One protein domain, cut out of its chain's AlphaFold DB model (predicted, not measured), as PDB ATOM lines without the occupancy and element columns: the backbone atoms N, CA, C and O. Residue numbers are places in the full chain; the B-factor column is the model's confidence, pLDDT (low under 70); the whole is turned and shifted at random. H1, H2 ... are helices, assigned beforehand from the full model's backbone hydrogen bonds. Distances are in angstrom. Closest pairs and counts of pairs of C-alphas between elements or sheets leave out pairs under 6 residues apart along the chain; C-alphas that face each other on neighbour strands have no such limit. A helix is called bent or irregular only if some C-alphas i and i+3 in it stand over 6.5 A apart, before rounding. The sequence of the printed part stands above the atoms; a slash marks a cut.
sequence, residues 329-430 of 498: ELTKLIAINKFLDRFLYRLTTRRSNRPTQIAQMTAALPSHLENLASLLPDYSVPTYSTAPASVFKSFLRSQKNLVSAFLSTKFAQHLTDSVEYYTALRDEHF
ATOM      1  N   GLU A 329     302.457 301.039 415.112       82.62
ATOM      2  CA  GLU A 329     301.737 300.106 415.988       82.62
ATOM      3  C   GLU A 329     302.077 300.326 417.466       82.62
ATOM      4  O   GLU A 329     301.186 300.515 418.298       82.62
ATOM      5  N   LEU A 330     303.372 300.400 417.795       83.44
ATOM      6  CA  LEU A 330     303.840 300.637 419.160       83.44
ATOM      7  C   LEU A 330     303.417 302.027 419.659       83.44
ATOM      8  O   LEU A 330     303.015 302.195 420.812       83.44
ATOM      9  N   THR A 331     303.412 303.024 418.773       84.75
ATOM     10  CA  THR A 331     302.921 304.374 419.077       84.75
ATOM     11  C   THR A 331     301.422 304.377 419.401       84.75
ATOM     12  O   THR A 331     301.013 305.024 420.374       84.75
ATOM     13  N   LYS A 332     300.605 303.627 418.645       87.12
ATOM     14  CA  LYS A 332     299.168 303.450 418.924       87.12
ATOM     15  C   LYS A 332     298.937 302.755 420.272       87.12
ATOM     16  O   LYS A 332     298.148 303.256 421.074       87.12
ATOM     17  N   LEU A 333     299.678 301.686 420.582       86.69
ATOM     18  CA  LEU A 333     299.596 300.996 421.880       86.69
ATOM     19  C   LEU A 333     299.943 301.923 423.054       86.69
ATOM     20  O   LEU A 333     299.224 301.957 424.055       86.69
ATOM     21  N   ILE A 334     301.001 302.736 422.931       85.81
ATOM     22  CA  ILE A 334     301.377 303.732 423.950       85.81
ATOM     23  C   ILE A 334     300.244 304.747 424.168       85.81
ATOM     24  O   ILE A 334     299.983 305.149 425.306       85.81
ATOM     25  N   ALA A 335     299.578 305.178 423.094       87.94
ATOM     26  CA  ALA A 335     298.457 306.109 423.176       87.94
ATOM     27  C   ALA A 335     297.250 305.492 423.905       87.94
ATOM     28  O   ALA A 335     296.732 306.116 424.834       87.94
ATOM     29  N   ILE A 336     296.866 304.256 423.559       89.44
ATOM     30  CA  ILE A 336     295.781 303.506 424.222       89.44
ATOM     31  C   ILE A 336     296.095 303.315 425.711       89.44
ATOM     32  O   ILE A 336     295.262 303.599 426.573       89.44
ATOM     33  N   ASN A 337     297.327 302.926 426.040       91.06
ATOM     34  CA  ASN A 337     297.762 302.729 427.420       91.06
ATOM     35  C   ASN A 337     297.632 304.006 428.265       91.06
ATOM     36  O   ASN A 337     297.121 303.964 429.383       91.06
ATOM     37  N   LYS A 338     298.050 305.157 427.720       89.56
ATOM     38  CA  LYS A 338     297.909 306.470 428.375       89.56
ATOM     39  C   LYS A 338     296.452 306.900 428.513       89.56
ATOM     40  O   LYS A 338     296.102 307.531 429.510       89.56
ATOM     41  N   PHE A 339     295.616 306.589 427.522       92.56
ATOM     42  CA  PHE A 339     294.182 306.857 427.577       92.56
ATOM     43  C   PHE A 339     293.526 306.093 428.735       92.56
ATOM     44  O   PHE A 339     292.892 306.722 429.582       92.56
ATOM     45  N   LEU A 340     293.755 304.776 428.828       90.69
ATOM     46  CA  LEU A 340     293.225 303.925 429.902       90.69
ATOM     47  C   LEU A 340     293.712 304.376 431.286       90.69
ATOM     48  O   LEU A 340     292.915 304.464 432.218       90.69
ATOM     49  N   ASP A 341     294.994 304.734 431.409       88.81
ATOM     50  CA  ASP A 341     295.581 305.231 432.659       88.81
ATOM     51  C   ASP A 341     294.911 306.526 433.130       88.81
ATOM     52  O   ASP A 341     294.460 306.656 434.271       88.81
ATOM     53  N   ARG A 342     294.760 307.483 432.206       88.62
ATOM     54  CA  ARG A 342     294.079 308.750 432.464       88.62
ATOM     55  C   ARG A 342     292.611 308.529 432.815       88.62
ATOM     56  O   ARG A 342     292.090 309.253 433.664       88.62
ATOM     57  N   PHE A 343     291.947 307.564 432.178       89.31
ATOM     58  CA  PHE A 343     290.540 307.271 432.435       89.31
ATOM     59  C   PHE A 343     290.352 306.687 433.840       89.31
ATOM     60  O   PHE A 343     289.564 307.211 434.630       89.31
ATOM     61  N   LEU A 344     291.150 305.676 434.190       88.50
ATOM     62  CA  LEU A 344     291.176 305.079 435.524       88.50
ATOM     63  C   LEU A 344     291.459 306.125 436.599       88.50
ATOM     64  O   LEU A 344     290.690 306.238 437.554       88.50
ATOM     65  N   TYR A 345     292.499 306.942 436.406       86.69
ATOM     66  CA  TYR A 345     292.854 308.016 437.329       86.69
ATOM     67  C   TYR A 345     291.644 308.913 437.623       86.69
ATOM     68  O   TYR A 345     291.275 309.087 438.786       86.69
ATOM     69  N   ARG A 346     290.952 309.391 436.578       83.88
ATOM     70  CA  ARG A 346     289.771 310.264 436.708       83.88
ATOM     71  C   ARG A 346     288.613 309.605 437.452       83.88
ATOM     72  O   ARG A 346     287.977 310.275 438.260       83.88
ATOM     73  N   LEU A 347     288.366 308.317 437.221       83.00
ATOM     74  CA  LEU A 347     287.308 307.568 437.907       83.00
ATOM     75  C   LEU A 347     287.650 307.266 439.378       83.00
ATOM     76  O   LEU A 347     286.748 307.024 440.185       83.00
ATOM     77  N   THR A 348     288.936 307.235 439.737       80.50
ATOM     78  CA  THR A 348     289.404 306.923 441.102       80.50
ATOM     79  C   THR A 348     289.670 308.146 441.980       80.50
ATOM     80  O   THR A 348     289.577 308.042 443.202       80.50
ATOM     81  N   THR A 349     289.963 309.314 441.405       77.38
ATOM     82  CA  THR A 349     290.243 310.528 442.185       77.38
ATOM     83  C   THR A 349     288.978 311.163 442.768       77.38
ATOM     84  O   THR A 349     288.037 311.454 442.035       77.38
ATOM     85  N   ARG A 350     288.992 311.482 444.074       56.69
ATOM     86  CA  ARG A 350     287.859 312.079 444.823       56.69
ATOM     87  C   ARG A 350     287.401 313.471 444.333       56.69
ATOM     88  O   ARG A 350     286.329 313.914 444.718       56.69
ATOM     89  N   ARG A 351     288.165 314.158 443.468       56.16
ATOM     90  CA  ARG A 351     287.797 315.451 442.841       56.16
ATOM     91  C   ARG A 351     287.160 315.261 441.455       56.16
ATOM     92  O   ARG A 351     287.649 315.795 440.456       56.16
ATOM     93  N   SER A 352     286.088 314.477 441.374       56.50
ATOM     94  CA  SER A 352     285.327 314.258 440.135       56.50
ATOM     95  C   SER A 352     284.432 315.465 439.802       56.50
ATOM     96  O   SER A 352     283.211 315.376 439.838       56.50
ATOM     97  N   ASN A 353     285.029 316.607 439.452       54.72
ATOM     98  CA  ASN A 353     284.270 317.827 439.128       54.72
ATOM     99  C   ASN A 353     284.046 318.025 437.614       54.72
ATOM    100  O   ASN A 353     283.787 319.142 437.181       54.72
ATOM    101  N   ARG A 354     284.202 316.988 436.770       69.00
ATOM    102  CA  ARG A 354     284.065 317.123 435.300       69.00
ATOM    103  C   ARG A 354     283.302 315.958 434.643       69.00
ATOM    104  O   ARG A 354     283.912 315.198 433.888       69.00
ATOM    105  N   PRO A 355     281.983 315.827 434.880       77.00
ATOM    106  CA  PRO A 355     281.144 314.786 434.268       77.00
ATOM    107  C   PRO A 355     281.210 314.791 432.732       77.00
ATOM    108  O   PRO A 355     281.267 313.732 432.116       77.00
ATOM    109  N   THR A 356     281.340 315.965 432.110       82.06
ATOM    110  CA  THR A 356     281.478 316.112 430.651       82.06
ATOM    111  C   THR A 356     282.726 315.421 430.097       82.06
ATOM    112  O   THR A 356     282.670 314.789 429.050       82.06
ATOM    113  N   GLN A 357     283.860 315.497 430.804       82.19
ATOM    114  CA  GLN A 357     285.094 314.838 430.359       82.19
ATOM    115  C   GLN A 357     284.997 313.320 430.495       82.19
ATOM    116  O   GLN A 357     285.504 312.601 429.643       82.19
ATOM    117  N   ILE A 358     284.336 312.832 431.549       84.00
ATOM    118  CA  ILE A 358     284.079 311.400 431.725       84.00
ATOM    119  C   ILE A 358     283.172 310.905 430.597       84.00
ATOM    120  O   ILE A 358     283.519 309.920 429.964       84.00
ATOM    121  N   ALA A 359     282.092 311.623 430.272       85.50
ATOM    122  CA  ALA A 359     281.212 311.280 429.154       85.50
ATOM    123  C   ALA A 359     281.958 311.238 427.808       85.50
ATOM    124  O   ALA A 359     281.810 310.276 427.059       85.50
ATOM    125  N   GLN A 360     282.825 312.221 427.532       88.69
ATOM    126  CA  GLN A 360     283.678 312.232 426.336       88.69
ATOM    127  C   GLN A 360     284.632 311.031 426.286       88.69
ATOM    128  O   GLN A 360     284.794 310.413 425.239       88.69
ATOM    129  N   MET A 361     285.257 310.679 427.413       90.62
ATOM    130  CA  MET A 361     286.141 309.513 427.487       90.62
ATOM    131  C   MET A 361     285.363 308.198 427.357       90.62
ATOM    132  O   MET A 361     285.835 307.291 426.684       90.62
ATOM    133  N   THR A 362     284.160 308.102 427.925       88.94
ATOM    134  CA  THR A 362     283.271 306.946 427.743       88.94
ATOM    135  C   THR A 362     282.860 306.792 426.279       88.94
ATOM    136  O   THR A 362     282.894 305.680 425.767       88.94
ATOM    137  N   ALA A 363     282.542 307.890 425.585       90.81
ATOM    138  CA  ALA A 363     282.200 307.874 424.162       90.81
ATOM    139  C   ALA A 363     283.397 307.515 423.259       90.81
ATOM    140  O   ALA A 363     283.211 306.897 422.217       90.81
ATOM    141  N   ALA A 364     284.622 307.867 423.662       92.38
ATOM    142  CA  ALA A 364     285.851 307.533 422.934       92.38
ATOM    143  C   ALA A 364     286.401 306.127 423.246       92.38
ATOM    144  O   ALA A 364     287.290 305.644 422.550       92.38
ATOM    145  N   LEU A 365     285.917 305.463 424.300       92.81
ATOM    146  CA  LEU A 365     286.412 304.149 424.713       92.81
ATOM    147  C   LEU A 365     286.231 303.054 423.638       92.81
ATOM    148  O   LEU A 365     287.202 302.330 423.419       92.81
ATOM    149  N   PRO A 366     285.077 302.929 422.944       92.81
ATOM    150  CA  PRO A 366     284.883 301.895 421.925       92.81
ATOM    151  C   PRO A 366     285.938 301.944 420.817       92.81
ATOM    152  O   PRO A 366     286.569 300.931 420.536       92.81
ATOM    153  N   SER A 367     286.233 303.131 420.276       91.69
ATOM    154  CA  SER A 367     287.230 303.273 419.208       91.69
ATOM    155  C   SER A 367     288.643 302.917 419.680       91.69
ATOM    156  O   SER A 367     289.436 302.357 418.925       91.69
ATOM    157  N   HIS A 368     288.985 303.188 420.943       91.50
ATOM    158  CA  HIS A 368     290.253 302.739 421.518       91.50
ATOM    159  C   HIS A 368     290.314 301.216 421.706       91.50
ATOM    160  O   HIS A 368     291.393 300.648 421.543       91.50
ATOM    161  N   LEU A 369     289.194 300.558 422.020       90.81
ATOM    162  CA  LEU A 369     289.112 299.100 422.157       90.81
ATOM    163  C   LEU A 369     289.124 298.382 420.799       90.81
ATOM    164  O   LEU A 369     289.762 297.341 420.683       90.81
ATOM    165  N   GLU A 370     288.509 298.952 419.764       89.88
ATOM    166  CA  GLU A 370     288.615 298.463 418.380       89.88
ATOM    167  C   GLU A 370     290.047 298.592 417.852       89.88
ATOM    168  O   GLU A 370     290.618 297.643 417.317       89.88
ATOM    169  N   ASN A 371     290.682 299.748 418.082       89.56
ATOM    170  CA  ASN A 371     292.099 299.924 417.772       89.56
ATOM    171  C   ASN A 371     292.966 298.921 418.539       89.56
ATOM    172  O   ASN A 371     293.943 298.428 417.991       89.56
ATOM    173  N   LEU A 372     292.613 298.587 419.782       89.62
ATOM    174  CA  LEU A 372     293.320 297.560 420.539       89.62
ATOM    175  C   LEU A 372     293.144 296.165 419.918       89.62
ATOM    176  O   LEU A 372     294.127 295.441 419.792       89.62
ATOM    177  N   ALA A 373     291.933 295.820 419.474       89.56
ATOM    178  CA  ALA A 373     291.641 294.551 418.809       89.56
ATOM    179  C   ALA A 373     292.346 294.388 417.463       89.56
ATOM    180  O   ALA A 373     292.812 293.301 417.150       89.56
ATOM    181  N   SER A 374     292.530 295.472 416.706       89.19
ATOM    182  CA  SER A 374     293.353 295.420 415.486       89.19
ATOM    183  C   SER A 374     294.856 295.236 415.743       89.19
ATOM    184  O   SER A 374     295.584 294.878 414.823       89.19
ATOM    185  N   LEU A 375     295.340 295.494 416.965       87.12
ATOM    186  CA  LEU A 375     296.767 295.423 417.323       87.12
ATOM    187  C   LEU A 375     297.148 294.130 418.061       87.12
ATOM    188  O   LEU A 375     298.336 293.829 418.175       87.12
ATOM    189  N   LEU A 376     296.168 293.399 418.594       86.81
ATOM    190  CA  LEU A 376     296.358 292.174 419.367       86.81
ATOM    191  C   LEU A 376     295.715 290.989 418.632       86.81
ATOM    192  O   LEU A 376     294.487 290.941 418.547       86.81
ATOM    193  N   PRO A 377     296.513 290.016 418.158       79.12
ATOM    194  CA  PRO A 377     295.981 288.738 417.700       79.12
ATOM    195  C   PRO A 377     295.162 288.094 418.825       79.12
ATOM    196  O   PRO A 377     295.551 288.175 419.991       79.12
ATOM    197  N   ASP A 378     294.024 287.498 418.482       83.19
ATOM    198  CA  ASP A 378     293.144 286.755 419.401       83.19
ATOM    199  C   ASP A 378     292.460 287.577 420.511       83.19
ATOM    200  O   ASP A 378     291.810 287.019 421.397       83.19
ATOM    201  N   TYR A 379     292.535 288.912 420.463       87.81
ATOM    202  CA  TYR A 379     291.768 289.766 421.369       87.81
ATOM    203  C   TYR A 379     290.414 290.150 420.762       87.81
ATOM    204  O   TYR A 379     290.323 290.927 419.813       87.81
ATOM    205  N   SER A 380     289.337 289.676 421.384       86.62
ATOM    206  CA  SER A 380     287.988 290.206 421.183       86.62
ATOM    207  C   SER A 380     287.646 291.199 422.288       86.62
ATOM    208  O   SER A 380     287.907 290.919 423.461       86.62
ATOM    209  N   VAL A 381     286.999 292.314 421.946       86.88
ATOM    210  CA  VAL A 381     286.520 293.281 422.943       86.88
ATOM    211  C   VAL A 381     285.520 292.588 423.881       86.88
ATOM    212  O   VAL A 381     284.449 292.187 423.422       86.88
ATOM    213  N   PRO A 382     285.823 292.440 425.185       86.31
ATOM    214  CA  PRO A 382     284.902 291.794 426.109       86.31
ATOM    215  C   PRO A 382     283.648 292.642 426.289       86.31
ATOM    216  O   PRO A 382     283.728 293.871 426.314       86.31
ATOM    217  N   THR A 383     282.497 292.004 426.496       85.88
ATOM    218  CA  THR A 383     281.286 292.721 426.903       85.88
ATOM    219  C   THR A 383     281.537 293.425 428.234       85.88
ATOM    220  O   THR A 383     281.991 292.812 429.202       85.88
ATOM    221  N   TYR A 384     281.248 294.723 428.295       88.81
ATOM    222  CA  TYR A 384     281.431 295.529 429.497       88.81
ATOM    223  C   TYR A 384     280.179 296.341 429.804       88.81
ATOM    224  O   TYR A 384     279.440 296.744 428.910       88.81
ATOM    225  N   SER A 385     279.967 296.614 431.090       87.19
ATOM    226  CA  SER A 385     278.940 297.543 431.555       87.19
ATOM    227  C   SER A 385     279.591 298.787 432.147       87.19
ATOM    228  O   SER A 385     280.624 298.710 432.818       87.19
ATOM    229  N   THR A 386     278.968 299.942 431.924       84.75
ATOM    230  CA  THR A 386     279.358 301.216 432.541       84.75
ATOM    231  C   THR A 386     278.795 301.376 433.959       84.75
ATOM    232  O   THR A 386     279.290 302.212 434.719       84.75
ATOM    233  N   ALA A 387     277.816 300.549 434.349       83.56
ATOM    234  CA  ALA A 387     277.201 300.534 435.675       83.56
ATOM    235  C   ALA A 387     277.109 299.101 436.250       83.56
ATOM    236  O   ALA A 387     276.743 298.176 435.524       83.56
ATOM    237  N   PRO A 388     277.398 298.886 437.548       84.94
ATOM    238  CA  PRO A 388     277.864 299.858 438.536       84.94
ATOM    239  C   PRO A 388     279.329 300.272 438.311       84.94
ATOM    240  O   PRO A 388     280.129 299.545 437.724       84.94
ATOM    241  N   ALA A 389     279.710 301.451 438.815       83.81
ATOM    242  CA  ALA A 389     281.032 302.039 438.565       83.81
ATOM    243  C   ALA A 389     282.212 301.163 439.038       83.81
ATOM    244  O   ALA A 389     283.320 301.283 438.513       83.81
ATOM    245  N   SER A 390     282.003 300.288 440.025       86.19
ATOM    246  CA  SER A 390     282.995 299.307 440.485       86.19
ATOM    247  C   SER A 390     283.334 298.274 439.404       86.19
ATOM    248  O   SER A 390     284.513 298.009 439.169       86.19
ATOM    249  N   VAL A 391     282.320 297.754 438.705       89.12
ATOM    250  CA  VAL A 391     282.475 296.788 437.605       89.12
ATOM    251  C   VAL A 391     283.193 297.445 436.429       89.12
ATOM    252  O   VAL A 391     284.174 296.901 435.927       89.12
ATOM    253  N   PHE A 392     282.798 298.669 436.067       90.12
ATOM    254  CA  PHE A 392     283.447 299.414 434.987       90.12
ATOM    255  C   PHE A 392     284.929 299.718 435.280       90.12
ATOM    256  O   PHE A 392     285.790 299.558 434.416       90.12
ATOM    257  N   LYS A 393     285.263 300.091 436.525       89.38
ATOM    258  CA  LYS A 393     286.660 300.281 436.961       89.38
ATOM    259  C   LYS A 393     287.474 298.991 436.886       89.38
ATOM    260  O   LYS A 393     288.640 299.044 436.499       89.38
ATOM    261  N   SER A 394     286.879 297.858 437.266       90.44
ATOM    262  CA  SER A 394     287.526 296.546 437.173       90.44
ATOM    263  C   SER A 394     287.848 296.193 435.720       90.44
ATOM    264  O   SER A 394     288.989 295.854 435.410       90.44
ATOM    265  N   PHE A 395     286.887 296.402 434.815       93.50
ATOM    266  CA  PHE A 395     287.081 296.228 433.376       93.50
ATOM    267  C   PHE A 395     288.207 297.118 432.831       93.50
ATOM    268  O   PHE A 395     289.138 296.630 432.202       93.50
ATOM    269  N   LEU A 396     288.198 298.423 433.115       91.19
ATOM    270  CA  LEU A 396     289.266 299.309 432.639       91.19
ATOM    271  C   LEU A 396     290.646 298.905 433.182       91.19
ATOM    272  O   LEU A 396     291.649 299.043 432.480       91.19
ATOM    273  N   ARG A 397     290.710 298.385 434.415       92.25
ATOM    274  CA  ARG A 397     291.951 297.887 435.017       92.25
ATOM    275  C   ARG A 397     292.433 296.607 434.337       92.25
ATOM    276  O   ARG A 397     293.633 296.495 434.099       92.25
ATOM    277  N   SER A 398     291.538 295.684 433.981       92.44
ATOM    278  CA  SER A 398     291.924 294.479 433.238       92.44
ATOM    279  C   SER A 398     292.479 294.834 431.857       92.44
ATOM    280  O   SER A 398     293.573 294.384 431.517       92.44
ATOM    281  N   GLN A 399     291.822 295.745 431.129       92.56
ATOM    282  CA  GLN A 399     292.326 296.240 429.843       92.56
ATOM    283  C   GLN A 399     293.675 296.945 429.991       92.56
ATOM    284  O   GLN A 399     294.606 296.701 429.226       92.56
ATOM    285  N   LYS A 400     293.834 297.784 431.019       92.00
ATOM    286  CA  LYS A 400     295.105 298.467 431.288       92.00
ATOM    287  C   LYS A 400     296.237 297.483 431.563       92.00
ATOM    288  O   LYS A 400     297.346 297.691 431.069       92.00
ATOM    289  N   ASN A 401     295.976 296.442 432.348       90.50
ATOM    290  CA  ASN A 401     296.968 295.427 432.683       90.50
ATOM    291  C   ASN A 401     297.386 294.642 431.436       90.50
ATOM    292  O   ASN A 401     298.584 294.499 431.204       90.50
ATOM    293  N   LEU A 402     296.424 294.240 430.599       90.69
ATOM    294  CA  LEU A 402     296.684 293.574 429.322       90.69
ATOM    295  C   LEU A 402     297.585 294.428 428.419       90.69
ATOM    296  O   LEU A 402     298.655 293.981 428.007       90.69
ATOM    297  N   VAL A 403     297.204 295.689 428.180       89.62
ATOM    298  CA  VAL A 403     297.982 296.609 427.333       89.62
ATOM    299  C   VAL A 403     299.369 296.873 427.922       89.62
ATOM    300  O   VAL A 403     300.343 296.976 427.182       89.62
ATOM    301  N   SER A 404     299.489 296.971 429.249       88.50
ATOM    302  CA  SER A 404     300.782 297.203 429.913       88.50
ATOM    303  C   SER A 404     301.713 295.996 429.796       88.50
ATOM    304  O   SER A 404     302.904 296.174 429.539       88.50
ATOM    305  N   ALA A 405     301.179 294.780 429.943       87.69
ATOM    306  CA  ALA A 405     301.931 293.546 429.749       87.69
ATOM    307  C   ALA A 405     302.405 293.425 428.294       87.69
ATOM    308  O   ALA A 405     303.596 293.244 428.052       87.69
ATOM    309  N   PHE A 406     301.508 293.647 427.329       89.00
ATOM    310  CA  PHE A 406     301.843 293.584 425.906       89.00
ATOM    311  C   PHE A 406     302.823 294.679 425.461       89.00
ATOM    312  O   PHE A 406     303.719 294.439 424.661       89.00
ATOM    313  N   LEU A 407     302.710 295.895 426.002       87.06
ATOM    314  CA  LEU A 407     303.707 296.941 425.760       87.06
ATOM    315  C   LEU A 407     305.082 296.540 426.287       87.06
ATOM    316  O   LEU A 407     306.083 296.797 425.626       87.06
ATOM    317  N   SER A 408     305.134 295.915 427.463       84.12
ATOM    318  CA  SER A 408     306.395 295.476 428.063       84.12
ATOM    319  C   SER A 408     307.075 294.411 427.202       84.12
ATOM    320  O   SER A 408     308.273 294.516 426.948       84.12
ATOM    321  N   THR A 409     306.313 293.445 426.675       87.94
ATOM    322  CA  THR A 409     306.851 292.433 425.754       87.94
ATOM    323  C   THR A 409     307.285 293.048 424.425       87.94
ATOM    324  O   THR A 409     308.383 292.764 423.961       87.94
ATOM    325  N   LYS A 410     306.498 293.962 423.841       85.81
ATOM    326  CA  LYS A 410     306.870 294.656 422.596       85.81
ATOM    327  C   LYS A 410     308.103 295.550 422.750       85.81
ATOM    328  O   LYS A 410     308.889 295.636 421.813       85.81
ATOM    329  N   PHE A 411     308.310 296.188 423.904       83.25
ATOM    330  CA  PHE A 411     309.542 296.939 424.169       83.25
ATOM    331  C   PHE A 411     310.761 296.023 424.295       83.25
ATOM    332  O   PHE A 411     311.813 296.357 423.753       83.25
ATOM    333  N   ALA A 412     310.623 294.881 424.972       84.69
ATOM    334  CA  ALA A 412     311.692 293.889 425.059       84.69
ATOM    335  C   ALA A 412     312.037 293.312 423.674       84.69
ATOM    336  O   ALA A 412     313.213 293.230 423.322       84.69
ATOM    337  N   GLN A 413     311.019 293.007 422.863       86.69
ATOM    338  CA  GLN A 413     311.200 292.542 421.490       86.69
ATOM    339  C   GLN A 413     311.907 293.596 420.637       86.69
ATOM    340  O   GLN A 413     312.950 293.312 420.077       86.69
ATOM    341  N   HIS A 414     311.421 294.840 420.626       82.62
ATOM    342  CA  HIS A 414     312.045 295.925 419.864       82.62
ATOM    343  C   HIS A 414     313.511 296.154 420.261       82.62
ATOM    344  O   HIS A 414     314.335 296.520 419.426       82.62
ATOM    345  N   LEU A 415     313.849 295.996 421.543       80.62
ATOM    346  CA  LEU A 415     315.235 296.091 421.994       80.62
ATOM    347  C   LEU A 415     316.076 294.933 421.444       80.62
ATOM    348  O   LEU A 415     317.172 295.177 420.950       80.62
ATOM    349  N   THR A 416     315.543 293.713 421.483       87.88
ATOM    350  CA  THR A 416     316.200 292.510 420.953       87.88
ATOM    351  C   THR A 416     316.395 292.614 419.440       87.88
ATOM    352  O   THR A 416     317.531 292.558 418.984       87.88
ATOM    353  N   ASP A 417     315.332 292.916 418.689       85.12
ATOM    354  CA  ASP A 417     315.364 293.104 417.232       85.12
ATOM    355  C   ASP A 417     316.361 294.198 416.831       85.12
ATOM    356  O   ASP A 417     317.106 294.056 415.867       85.12
ATOM    357  N   SER A 418     316.404 295.308 417.577       78.12
ATOM    358  CA  SER A 418     317.359 296.386 417.315       78.12
ATOM    359  C   SER A 418     318.796 295.927 417.552       78.12
ATOM    360  O   SER A 418     319.677 296.293 416.777       78.12
ATOM    361  N   VAL A 419     319.059 295.178 418.626       84.25
ATOM    362  CA  VAL A 419     320.400 294.656 418.912       84.25
ATOM    363  C   VAL A 419     320.816 293.665 417.830       84.25
ATOM    364  O   VAL A 419     321.912 293.804 417.295       84.25
ATOM    365  N   GLU A 420     319.946 292.727 417.460       90.38
ATOM    366  CA  GLU A 420     320.197 291.762 416.386       90.38
ATOM    367  C   GLU A 420     320.442 292.461 415.047       90.38
ATOM    368  O   GLU A 420     321.461 292.207 414.412       90.38
ATOM    369  N   TYR A 421     319.584 293.409 414.659       86.56
ATOM    370  CA  TYR A 421     319.727 294.171 413.419       86.56
ATOM    371  C   TYR A 421     321.075 294.892 413.338       86.56
ATOM    372  O   TYR A 421     321.796 294.751 412.354       86.56
ATOM    373  N   TYR A 422     321.448 295.653 414.373       82.12
ATOM    374  CA  TYR A 422     322.720 296.378 414.357       82.12
ATOM    375  C   TYR A 422     323.933 295.456 414.502       82.12
ATOM    376  O   TYR A 422     325.022 295.838 414.078       82.12
ATOM    377  N   THR A 423     323.763 294.264 415.076       85.62
ATOM    378  CA  THR A 423     324.812 293.239 415.117       85.62
ATOM    379  C   THR A 423     325.019 292.645 413.726       85.62
ATOM    380  O   THR A 423     326.127 292.721 413.212       85.62
ATOM    381  N   ALA A 424     323.952 292.201 413.056       88.00
ATOM    382  CA  ALA A 424     324.013 291.680 411.692       88.00
ATOM    383  C   ALA A 424     324.537 292.723 410.691       88.00
ATOM    384  O   ALA A 424     325.393 292.417 409.868       88.00
ATOM    385  N   LEU A 425     324.093 293.980 410.805       84.38
ATOM    386  CA  LEU A 425     324.599 295.086 409.988       84.38
ATOM    387  C   LEU A 425     326.096 295.321 410.227       84.38
ATOM    388  O   LEU A 425     326.841 295.650 409.306       84.38
ATOM    389  N   ARG A 426     326.557 295.162 411.471       81.56
ATOM    390  CA  ARG A 426     327.978 295.269 411.797       81.56
ATOM    391  C   ARG A 426     328.763 294.097 411.200       81.56
ATOM    392  O   ARG A 426     329.826 294.348 410.643       81.56
ATOM    393  N   ASP A 427     328.245 292.876 411.244       87.25
ATOM    394  CA  ASP A 427     328.876 291.703 410.623       87.25
ATOM    395  C   ASP A 427     328.935 291.834 409.091       87.25
ATOM    396  O   ASP A 427     329.956 291.541 408.469       87.25
ATOM    397  N   GLU A 428     327.886 292.376 408.473       89.56
ATOM    398  CA  GLU A 428     327.886 292.721 407.051       89.56
ATOM    399  C   GLU A 428     328.950 293.781 406.740       89.56
ATOM    400  O   GLU A 428     329.742 293.625 405.810       89.56
ATOM    401  N   HIS A 429     329.018 294.849 407.540       88.56
ATOM    402  CA  HIS A 429     330.059 295.860 407.393       88.56
ATOM    403  C   HIS A 429     331.456 295.261 407.594       88.56
ATOM    404  O   HIS A 429     332.386 295.683 406.919       88.56
ATOM    405  N   PHE A 430     331.629 294.270 408.472       84.69
ATOM    406  CA  PHE A 430     332.917 293.605 408.661       84.69
ATOM    407  C   PHE A 430     333.394 292.917 407.375       84.69
ATOM    408  O   PHE A 430     334.569 293.027 407.024       84.69
TER     409      PHE A 430
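AT A GLANCE: This is residues 329 to 430 of the 498 residues of an uncharacterized protein of Rhizophagus irregularis (strain DAOM 181602 / DAOM 197198 / MUCL 43194) (UniProt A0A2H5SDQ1). What shape is this? One long helix, H3, makes the length: its first part packs on H1 in a small helical body, and residues 415 to 430 stick out as a free arm. The bent helix H2 folds back along H1, and a long link returns to H3. What is the make-up? The printed part has 102 residues with three named helices, H1, H2 and H3 in chain order, and no named strand: all helix, loose, radius of gyration of the C-alphas 17.9 A, spans 62 by 29 by 18 A.

IN THESE COORDINATES: Where does H1 run? H1, residues 329 to 348, covers 28.8 A from C-alpha 329 at (301.737, 300.106, 415.988). What of H2? H2, residues 355 to 375, was assigned as one helix by its hydrogen bonds but is bent, C-alphas 363 and 366 being 6.9 A apart; its arms are H2a, residues 355 to 363, and H2b, residues 366 to 375. And H3? H3, residues 389 to 430, covers 60.5 A and ends at C-alpha 430 at (332.917, 293.605, 408.661).

HOW THE PARTS SIT: What does H1 touch? With H3's residues 393 to 410 it touches at a shallow tilt of 27 degrees, opposite ways, closest C-alphas Leu 340 and Lys 400, 5.9 A. It touches H2a, closest C-alphas Phe 343 and Met 361, 7.0 A, as a helical hairpin, and H2b, closest C-alphas Ile 336 and His 368, 6.2 A; both tilts are 37 degrees, only just steep, opposite ways. What stays apart? H2a and H3 are apart; H2b and H3 only just, at 8.3 A. Are the backbones whole? In H1, H2a, H2b and H3 every O i to N i+4 pair is within hydrogen-bond range.

THE WHOLE: How large is it? The C-alphas farthest apart, of Pro 388 and Phe 430, are 62.9 A apart. Which links are long? H2 to H3 is long, 13 residues; H1 to H2 is short; the printed part has no cut. Where is confidence low? Residues 350 to 354 are under pLDDT 70.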